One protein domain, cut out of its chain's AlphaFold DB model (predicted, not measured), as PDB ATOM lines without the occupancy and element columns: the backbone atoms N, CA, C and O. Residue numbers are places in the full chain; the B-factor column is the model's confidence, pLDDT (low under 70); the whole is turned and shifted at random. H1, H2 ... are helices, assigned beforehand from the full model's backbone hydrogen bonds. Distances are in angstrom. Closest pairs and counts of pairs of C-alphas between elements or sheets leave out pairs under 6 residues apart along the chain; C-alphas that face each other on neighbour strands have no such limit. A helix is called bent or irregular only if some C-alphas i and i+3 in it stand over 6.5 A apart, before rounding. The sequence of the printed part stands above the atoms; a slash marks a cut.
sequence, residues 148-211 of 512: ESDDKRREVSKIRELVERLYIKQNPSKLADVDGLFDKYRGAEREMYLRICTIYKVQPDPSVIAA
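Overview. This is residues 148 to 211 of the 512 residues of the protein "Hypothetical protein" of Alexandrium catenella (UniProt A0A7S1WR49). One long helix, H1, makes the longest axis, and two shorter helices, H2 and H3, run roughly along it, the centres of the three making a triangle. H1 and H2 form a helical hairpin, H3 runs the same way as H1, and after H3 residues 200 to 205 fold back to the short helix H4, near H1 and H3 and apart from H2. The printed part has 64 residues, with four named helices in the order H1, H2, H3, H4 and no named strand; the class is all helix. It is compact, with a radius of gyration of the C-alphas of 11.3 A and spans of 34 by 24 by 15 A.

Arrangement. H1, residues 148 to 170, touches H2, residues 172 to 184, with its residues 160 to 168 alone. The closest C-alphas of this hairpin are those of Tyr 167 and Leu 175, 6.2 A apart, and the helices run opposite ways at a shallow tilt of 24 degrees. H1 touches H3, residues 189 to 199, with its residues 156 to 163 alone; the closest C-alphas are those of Val 163 and Tyr 193, 6.5 A apart. H1 and H3 run the same way at a shallow tilt of 20 degrees. H2 and H3 are close but not clearly touching, their closest C-alphas being those of Phe 182 and Glu 189, 6.6 A apart; they run opposite ways at a tilt of 35.5 degrees, only just steep. H4, residues 206 to 209, is close to but not clearly touching H1, with the C-alphas of Ile 159 and Val 208 closest at 7.5 A. H4 is also close to but not clearly touching H3, with the C-alphas of Arg 190 and Val 208 closest at 7.1 A. H2 and H4 are apart. In H3 every O i to N i+4 pair is within hydrogen-bond range, in H1 18 of 19 are, and in H2 4 of 9 are, beside 7 of 10 O i to N i+3 pairs; H4 is too short for an O i to N i+4 pair.

Along the chain. H1 begins at C-alpha 148 at (189.350, 194.510, 192.379) and is 33.2 A long from first to last C-alpha. H2 measures 19.7 A and is irregular, with C-alphas 176 and 179 7.2 A apart. H3 measures 15.4 A and begins at C-alpha 189 at (177.357, 204.873, 189.175). H4 measures 4.9 A and ends at C-alpha 209 at (174.281, 202.168, 200.795).

Size, cuts and confidence. The two C-alphas farthest apart are those of Glu 148 and Ser 173, at 34.2 A. The links from H1 to H2 and from H2 to H3 are tight, and the link from H3 to H4 is short. The printed part, residues 148 to 211, has no cut. The mean pLDDT of the printed part of this model is 96.7, and no printed residue is under 70.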
ATOM      1  N   GLU A 148     190.002 193.232 192.050       87.38
ATOM      2  CA  GLU A 148     189.350 194.510 192.379       87.38
ATOM      3  C   GLU A 148     188.509 195.065 191.208       87.38
ATOM      4  O   GLU A 148     187.476 195.707 191.417       87.38
ATOM      5  N   SER A 149     188.917 194.804 189.958       90.94
ATOM      6  CA  SER A 149     188.146 195.207 188.779       90.94
ATOM      7  C   SER A 149     186.886 194.363 188.583       90.94
ATOM      8  O   SER A 149     185.916 194.872 188.015       90.94
ATOM      9  N   ASP A 150     186.889 193.100 189.004       94.25
ATOM     10  CA  ASP A 150     185.744 192.202 188.847       94.25
ATOM     11  C   ASP A 150     184.660 192.491 189.886       94.25
ATOM     12  O   ASP A 150     183.477 192.529 189.543       94.25
ATOM     13  N   ASP A 151     185.047 192.795 191.126       93.25
ATOM     14  CA  ASP A 151     184.107 193.214 192.170       93.25
ATOM     15  C   ASP A 151     183.409 194.533 191.794       93.25
ATOM     16  O   ASP A 151     182.180 194.627 191.864       93.25
ATOM     17  N   LYS A 152     184.155 195.509 191.255       93.81
ATOM     18  CA  LYS A 152     183.590 196.762 190.719       93.81
ATOM     19  C   LYS A 152     182.643 196.529 189.538       93.81
ATOM     20  O   LYS A 152     181.594 197.163 189.462       93.81
ATOM     21  N   ARG A 153     182.950 195.589 188.633       95.88
ATOM     22  CA  ARG A 153     182.025 195.194 187.550       95.88
ATOM     23  C   ARG A 153     180.730 194.591 188.100       95.88
ATOM     24  O   ARG A 153     179.659 194.937 187.614       95.88
ATOM     25  N   ARG A 154     180.813 193.733 189.124       96.50
ATOM     26  CA  ARG A 154     179.641 193.138 189.795       96.50
ATOM     27  C   ARG A 154     178.786 194.194 190.502       96.50
ATOM     28  O   ARG A 154     177.563 194.102 190.452       96.50
ATOM     29  N   GLU A 155     179.403 195.190 191.137       95.88
ATOM     30  CA  GLU A 155     178.697 196.321 191.756       95.88
ATOM     31  C   GLU A 155     177.939 197.153 190.707       95.88
ATOM     32  O   GLU A 155     176.737 197.378 190.855       95.88
ATOM     33  N   VAL A 156     178.600 197.531 189.606       96.94
ATOM     34  CA  VAL A 156     177.974 198.292 188.511       96.94
ATOM     35  C   VAL A 156     176.792 197.542 187.890       96.94
ATOM     36  O   VAL A 156     175.750 198.158 187.660       96.94
ATOM     37  N   SER A 157     176.893 196.222 187.683       97.44
ATOM     38  CA  SER A 157     175.770 195.412 187.180       97.44
ATOM     39  C   SER A 157     174.554 195.451 188.115       97.44
ATOM     40  O   SER A 157     173.442 195.712 187.660       97.44
ATOM     41  N   LYS A 158     174.755 195.296 189.433       97.62
ATOM     42  CA  LYS A 158     173.667 195.398 190.427       97.62
ATOM     43  C   LYS A 158     173.010 196.780 190.426       97.62
ATOM     44  O   LYS A 158     171.788 196.891 190.503       97.62
ATOM     45  N   ILE A 159     173.816 197.842 190.330       98.06
ATOM     46  CA  ILE A 159     173.309 199.219 190.268       98.06
ATOM     47  C   ILE A 159     172.500 199.437 188.977       98.06
ATOM     48  O   ILE A 159     171.452 200.082 189.024       98.06
ATOM     49  N   ARG A 160     172.915 198.855 187.844       98.25
ATOM     50  CA  ARG A 160     172.168 198.898 186.577       98.25
ATOM     51  C   ARG A 160     170.789 198.251 186.690       98.25
ATOM     52  O   ARG A 160     169.797 198.919 186.410       98.25
ATOM     53  N   GLU A 161     170.704 197.035 187.222       98.38
ATOM     54  CA  GLU A 161     169.423 196.352 187.468       98.38
ATOM     55  C   GLU A 161     168.488 197.137 188.410       98.38
ATOM     56  O   GLU A 161     167.262 197.051 188.298       98.38
ATOM     57  N   LEU A 162     169.037 197.882 189.377       98.19
ATOM     58  CA  LEU A 162     168.258 198.745 190.273       98.19
ATOM     59  C   LEU A 162     167.732 199.997 189.554       98.19
ATOM     60  O   LEU A 162     166.572 200.367 189.750       98.19
ATOM     61  N   VAL A 163     168.549 200.629 188.706       98.38
ATOM     62  CA  VAL A 163     168.157 201.787 187.882       98.38
ATOM     63  C   VAL A 163     167.088 201.397 186.855       98.38
ATOM     64  O   VAL A 163     166.082 202.096 186.726       98.38
ATOM     65  N   GLU A 164     167.247 200.260 186.177       98.44
ATOM     66  CA  GLU A 164     166.274 199.738 185.208       98.44
ATOM     67  C   GLU A 164     164.931 199.420 185.885       98.44
ATOM     68  O   GLU A 164     163.890 199.920 185.455       98.44
ATOM     69  N   ARG A 165     164.935 198.696 187.018       98.31
ATOM     70  CA  ARG A 165     163.717 198.430 187.813       98.31
ATOM     71  C   ARG A 165     163.020 199.704 188.293       98.31
ATOM     72  O   ARG A 165     161.792 199.716 188.409       98.31
ATOM     73  N   LEU A 166     163.772 200.764 188.579       98.31
ATOM     74  CA  LEU A 166     163.212 202.056 188.968       98.31
ATOM     75  C   LEU A 166     162.563 202.771 187.771       98.31
ATOM     76  O   LEU A 166     161.433 203.250 187.894       98.31
ATOM     77  N   TYR A 167     163.224 202.802 186.609       98.31
ATOM     78  CA  TYR A 167     162.664 203.413 185.401       98.31
ATOM     79  C   TYR A 167     161.455 202.649 184.853       98.31
ATOM     80  O   TYR A 167     160.481 203.303 184.497       98.31
ATOM     81  N   ILE A 168     161.433 201.309 184.884       98.38
ATOM     82  CA  ILE A 168     160.244 200.508 184.518       98.38
ATOM     83  C   ILE A 168     159.002 200.981 185.293       98.38
ATOM     84  O   ILE A 168     157.928 201.116 184.712       98.38
ATOM     85  N   LYS A 169     159.149 201.265 186.594       98.19
ATOM     86  CA  LYS A 169     158.039 201.688 187.466       98.19
ATOM     87  C   LYS A 169     157.659 203.162 187.319       98.19
ATOM     88  O   LYS A 169     156.490 203.491 187.470       98.19
ATOM     89  N   GLN A 170     158.634 204.045 187.100       98.12
ATOM     90  CA  GLN A 170     158.439 205.500 187.206       98.12
ATOM     91  C   GLN A 170     158.391 206.231 185.856       98.12
ATOM     92  O   GLN A 170     157.702 207.240 185.722       98.12
ATOM     93  N   ASN A 171     159.161 205.784 184.859       97.62
ATOM     94  CA  ASN A 171     159.200 206.375 183.521       97.62
ATOM     95  C   ASN A 171     159.845 205.391 182.517       97.62
ATOM     96  O   ASN A 171     161.057 205.472 182.287       97.62
ATOM     97  N   PRO A 172     159.068 204.474 181.908       98.25
ATOM     98  CA  PRO A 172     159.618 203.466 181.001       98.25
ATOM     99  C   PRO A 172     160.232 204.079 179.734       98.25
ATOM    100  O   PRO A 172     161.148 203.498 179.157       98.25
ATOM    101  N   SER A 173     159.819 205.287 179.334       97.88
ATOM    102  CA  SER A 173     160.392 206.000 178.185       97.88
ATOM    103  C   SER A 173     161.876 206.353 178.356       97.88
ATOM    104  O   SER A 173     162.544 206.609 177.361       97.88
ATOM    105  N   LYS A 174     162.405 206.354 179.591       98.00
ATOM    106  CA  LYS A 174     163.834 206.572 179.881       98.00
ATOM    107  C   LYS A 174     164.685 205.298 179.861       98.00
ATOM    108  O   LYS A 174     165.896 205.396 180.022       98.00
ATOM    109  N   LEU A 175     164.099 204.115 179.652       98.19
ATOM    110  CA  LEU A 175     164.862 202.859 179.632       98.19
ATOM    111  C   LEU A 175     165.889 202.812 178.494       98.19
ATOM    112  O   LEU A 175     166.988 202.307 178.692       98.19
ATOM    113  N   ALA A 176     165.578 203.416 177.343       98.12
ATOM    114  CA  ALA A 176     166.508 203.522 176.218       98.12
ATOM    115  C   ALA A 176     167.751 204.391 176.515       98.12
ATOM    116  O   ALA A 176     168.771 204.241 175.847       98.12
ATOM    117  N   ASP A 177     167.686 205.278 177.517       97.88
ATOM    118  CA  ASP A 177     168.786 206.177 177.888       97.88
ATOM    119  C   ASP A 177     169.729 205.574 178.949       97.88
ATOM    120  O   ASP A 177     170.766 206.172 179.244       97.88
ATOM    121  N   VAL A 178     169.390 204.423 179.551       98.12
ATOM    122  CA  VAL A 178     170.127 203.854 180.698       98.12
ATOM    123  C   VAL A 178     171.587 203.584 180.342       98.12
ATOM    124  O   VAL A 178     172.481 204.016 181.066       98.12
ATOM    125  N   ASP A 179     171.847 202.946 179.205       98.19
ATOM    126  CA  ASP A 179     173.193 202.581 178.757       98.19
ATOM    127  C   ASP A 179     174.093 203.821 178.598       98.19
ATOM    128  O   ASP A 179     175.171 203.900 179.192       98.19
ATOM    129  N   GLY A 180     173.598 204.853 177.903       97.94
ATOM    130  CA  GLY A 180     174.303 206.130 177.750       97.94
ATOM    131  C   GLY A 180     174.451 206.916 179.061       97.94
ATOM    132  O   GLY A 180     175.366 207.734 179.202       97.94
ATOM    133  N   LEU A 181     173.580 206.667 180.045       97.62
ATOM    134  CA  LEU A 181     173.703 207.220 181.389       97.62
ATOM    135  C   LEU A 181     174.857 206.549 182.153       97.62
ATOM    136  O   LEU A 181     175.689 207.259 182.721       97.62
ATOM    137  N   PHE A 182     174.971 205.219 182.105       97.81
ATOM    138  CA  PHE A 182     176.081 204.485 182.725       97.81
ATOM    139  C   PHE A 182     177.438 204.841 182.106       97.81
ATOM    140  O   PHE A 182     178.390 205.089 182.847       97.81
ATOM    141  N   ASP A 183     177.525 204.986 180.780       97.88
ATOM    142  CA  ASP A 183     178.753 205.449 180.115       97.88
ATOM    143  C   ASP A 183     179.196 206.841 180.598       97.88
ATOM    144  O   ASP A 183     180.386 207.094 180.816       97.88
ATOM    145  N   LYS A 184     178.239 207.753 180.815       97.62
ATOM    146  CA  LYS A 184     178.500 209.117 181.297       97.62
ATOM    147  C   LYS A 184     178.924 209.164 182.770       97.62
ATOM    148  O   LYS A 184     179.710 210.039 183.141       97.62
ATOM    149  N   TYR A 185     178.397 208.266 183.601       97.38
ATOM    150  CA  TYR A 185     178.654 208.200 185.045       97.38
ATOM    151  C   TYR A 185     179.623 207.075 185.440       97.38
ATOM    152  O   TYR A 185     179.644 206.661 186.598       97.38
ATOM    153  N   ARG A 186     180.464 206.610 184.510       97.00
ATOM    154  CA  ARG A 186     181.438 205.544 184.764       97.00
ATOM    155  C   ARG A 186     182.416 205.901 185.898       97.00
ATOM    156  O   ARG A 186     183.157 206.882 185.802       97.00
ATOM    157  N   GLY A 187     182.451 205.083 186.948       95.69
ATOM    158  CA  GLY A 187     183.166 205.328 188.208       95.69
ATOM    159  C   GLY A 187     182.433 206.233 189.217       95.69
ATOM    160  O   GLY A 187     183.044 206.647 190.201       95.69
ATOM    161  N   ALA A 188     181.168 206.578 188.961       96.88
ATOM    162  CA  ALA A 188     180.270 207.361 189.819       96.88
ATOM    163  C   ALA A 188     178.817 206.816 189.790       96.88
ATOM    164  O   ALA A 188     177.862 207.520 190.130       96.88
ATOM    165  N   GLU A 189     178.641 205.551 189.399       97.25
ATOM    166  CA  GLU A 189     177.357 204.873 189.175       97.25
ATOM    167  C   GLU A 189     176.499 204.851 190.451       97.25
ATOM    168  O   GLU A 189     175.288 205.075 190.411       97.25
ATOM    169  N   ARG A 190     177.147 204.658 191.607       96.88
ATOM    170  CA  ARG A 190     176.523 204.691 192.937       96.88
ATOM    171  C   ARG A 190     175.924 206.058 193.269       96.88
ATOM    172  O   ARG A 190     174.792 206.141 193.736       96.88
ATOM    173  N   GLU A 191     176.660 207.138 193.012       96.62
ATOM    174  CA  GLU A 191     176.182 208.503 193.264       96.62
ATOM    175  C   GLU A 191     175.040 208.873 192.305       96.62
ATOM    176  O   GLU A 191     174.040 209.468 192.711       96.62
ATOM    177  N   MET A 192     175.159 208.464 191.039       97.94
ATOM    178  CA  MET A 192     174.099 208.591 190.043       97.94
ATOM    179  C   MET A 192     172.810 207.896 190.509       97.94
ATOM    180  O   MET A 192     171.760 208.535 190.518       97.94
ATOM    181  N   TYR A 193     172.880 206.638 190.955       98.12
ATOM    182  CA  TYR A 193     171.723 205.904 191.481       98.12
ATOM    183  C   TYR A 193     171.056 206.628 192.659       98.12
ATOM    184  O   TYR A 193     169.846 206.851 192.625       98.12
ATOM    185  N   LEU A 194     171.836 207.086 193.647       97.56
ATOM    186  CA  LEU A 194     171.304 207.833 194.793       97.56
ATOM    187  C   LEU A 194     170.569 209.112 194.359       97.56
ATOM    188  O   LEU A 194     169.460 209.364 194.828       97.56
ATOM    189  N   ARG A 195     171.126 209.880 193.409       97.62
ATOM    190  CA  ARG A 195     170.465 211.075 192.846       97.62
ATOM    191  C   ARG A 195     169.148 210.727 192.143       97.62
ATOM    192  O   ARG A 195     168.171 211.460 192.287       97.62
ATOM    193  N   ILE A 196     169.094 209.616 191.403       97.88
ATOM    194  CA  ILE A 196     167.863 209.148 190.746       97.88
ATOM    195  C   ILE A 196     166.815 208.749 191.806       97.88
ATOM    196  O   ILE A 196     165.662 209.170 191.702       97.88
ATOM    197  N   CYS A 197     167.209 208.031 192.866       98.19
ATOM    198  CA  CYS A 197     166.345 207.730 194.014       98.19
ATOM    199  C   CYS A 197     165.770 209.000 194.664       98.19
ATOM    200  O   CYS A 197     164.568 209.052 194.922       98.19
ATOM    201  N   THR A 198     166.578 210.054 194.850       98.12
ATOM    202  CA  THR A 198     166.102 211.356 195.358       98.12
ATOM    203  C   THR A 198     165.065 211.999 194.432       98.12
ATOM    204  O   THR A 198     164.032 212.460 194.914       98.12
ATOM    205  N   ILE A 199     165.297 212.004 193.112       97.56
ATOM    206  CA  ILE A 199     164.376 212.595 192.121       97.56
ATOM    207  C   ILE A 199     163.004 211.903 192.151       97.56
ATOM    208  O   ILE A 199     161.978 212.578 192.140       97.56
ATOM    209  N   TYR A 200     162.981 210.570 192.232       97.94
ATOM    210  CA  TYR A 200     161.740 209.788 192.293       97.94
ATOM    211  C   TYR A 200     161.203 209.571 193.719       97.94
ATOM    212  O   TYR A 200     160.187 208.900 193.885       97.94
ATOM    213  N   LYS A 201     161.856 210.138 194.745       98.12
ATOM    214  CA  LYS A 201     161.527 209.978 196.176       98.12
ATOM    215  C   LYS A 201     161.405 208.509 196.626       98.12
ATOM    216  O   LYS A 201     160.624 208.191 197.519       98.12
ATOM    217  N   VAL A 202     162.179 207.613 196.016       98.06
ATOM    218  CA  VAL A 202     162.217 206.183 196.364       98.06
ATOM    219  C   VAL A 202     163.380 205.931 197.316       98.06
ATOM    220  O   VAL A 202     164.478 206.440 197.088       98.06
ATOM    221  N   GLN A 203     163.162 205.142 198.373       97.88
ATOM    222  CA  GLN A 203     164.251 204.768 199.277       97.88
ATOM    223  C   GLN A 203     165.313 203.938 198.527       97.88
ATOM    224  O   GLN A 203     164.945 202.973 197.850       97.88
ATOM    225  N   PRO A 204     166.604 204.309 198.601       98.06
ATOM    226  CA  PRO A 204     167.669 203.560 197.943       98.06
ATOM    227  C   PRO A 204     167.877 202.184 198.585       98.06
ATOM    228  O   PRO A 204     167.690 202.011 199.788       98.06
ATOM    229  N   ASP A 205     168.281 201.206 197.774       97.56
ATOM    230  CA  ASP A 205     168.514 199.836 198.235       97.56
ATOM    231  C   ASP A 205     169.674 199.787 199.254       97.56
ATOM    232  O   ASP A 205     170.774 200.276 198.954       97.56
ATOM    233  N   PRO A 206     169.475 199.196 200.450       96.62
ATOM    234  CA  PRO A 206     170.485 199.190 201.500       96.62
ATOM    235  C   PRO A 206     171.766 198.463 201.090       96.62
ATOM    236  O   PRO A 206     172.819 198.814 201.608       96.62
ATOM    237  N   SER A 207     171.734 197.526 200.135       95.00
ATOM    238  CA  SER A 207     172.948 196.853 199.644       95.00
ATOM    239  C   SER A 207     173.926 197.809 198.951       95.00
ATOM    240  O   SER A 207     175.138 197.624 199.047       95.00
ATOM    241  N   VAL A 208     173.419 198.868 198.310       95.00
ATOM    242  CA  VAL A 208     174.238 199.907 197.666       95.00
ATOM    243  C   VAL A 208     174.719 200.933 198.697       95.00
ATOM    244  O   VAL A 208     175.841 201.432 198.613       95.00
ATOM    245  N   ILE A 209     173.907 201.239 199.715       94.38
ATOM    246  CA  ILE A 209     174.281 202.168 200.795       94.38
ATOM    247  C   ILE A 209     175.336 201.535 201.719       94.38
ATOM    248  O   ILE A 209     176.338 202.176 202.031       94.38
ATOM    249  N   ALA A 210     175.134 200.275 202.109       89.38
ATOM    250  CA  ALA A 210     175.943 199.526 203.071       89.38
ATOM    251  C   ALA A 210     177.247 198.950 202.493       89.38
ATOM    252  O   ALA A 210     177.968 198.250 203.200       89.38
ATOM    253  N   ALA A 211     177.585 199.279 201.247       79.44
ATOM    254  CA  ALA A 211     178.971 199.351 200.814       79.44
ATOM    255  C   ALA A 211     179.519 200.747 201.180       79.44
ATOM    256  O   ALA A 211     179.343 201.687 200.392       79.44
TER     257      ALA A 211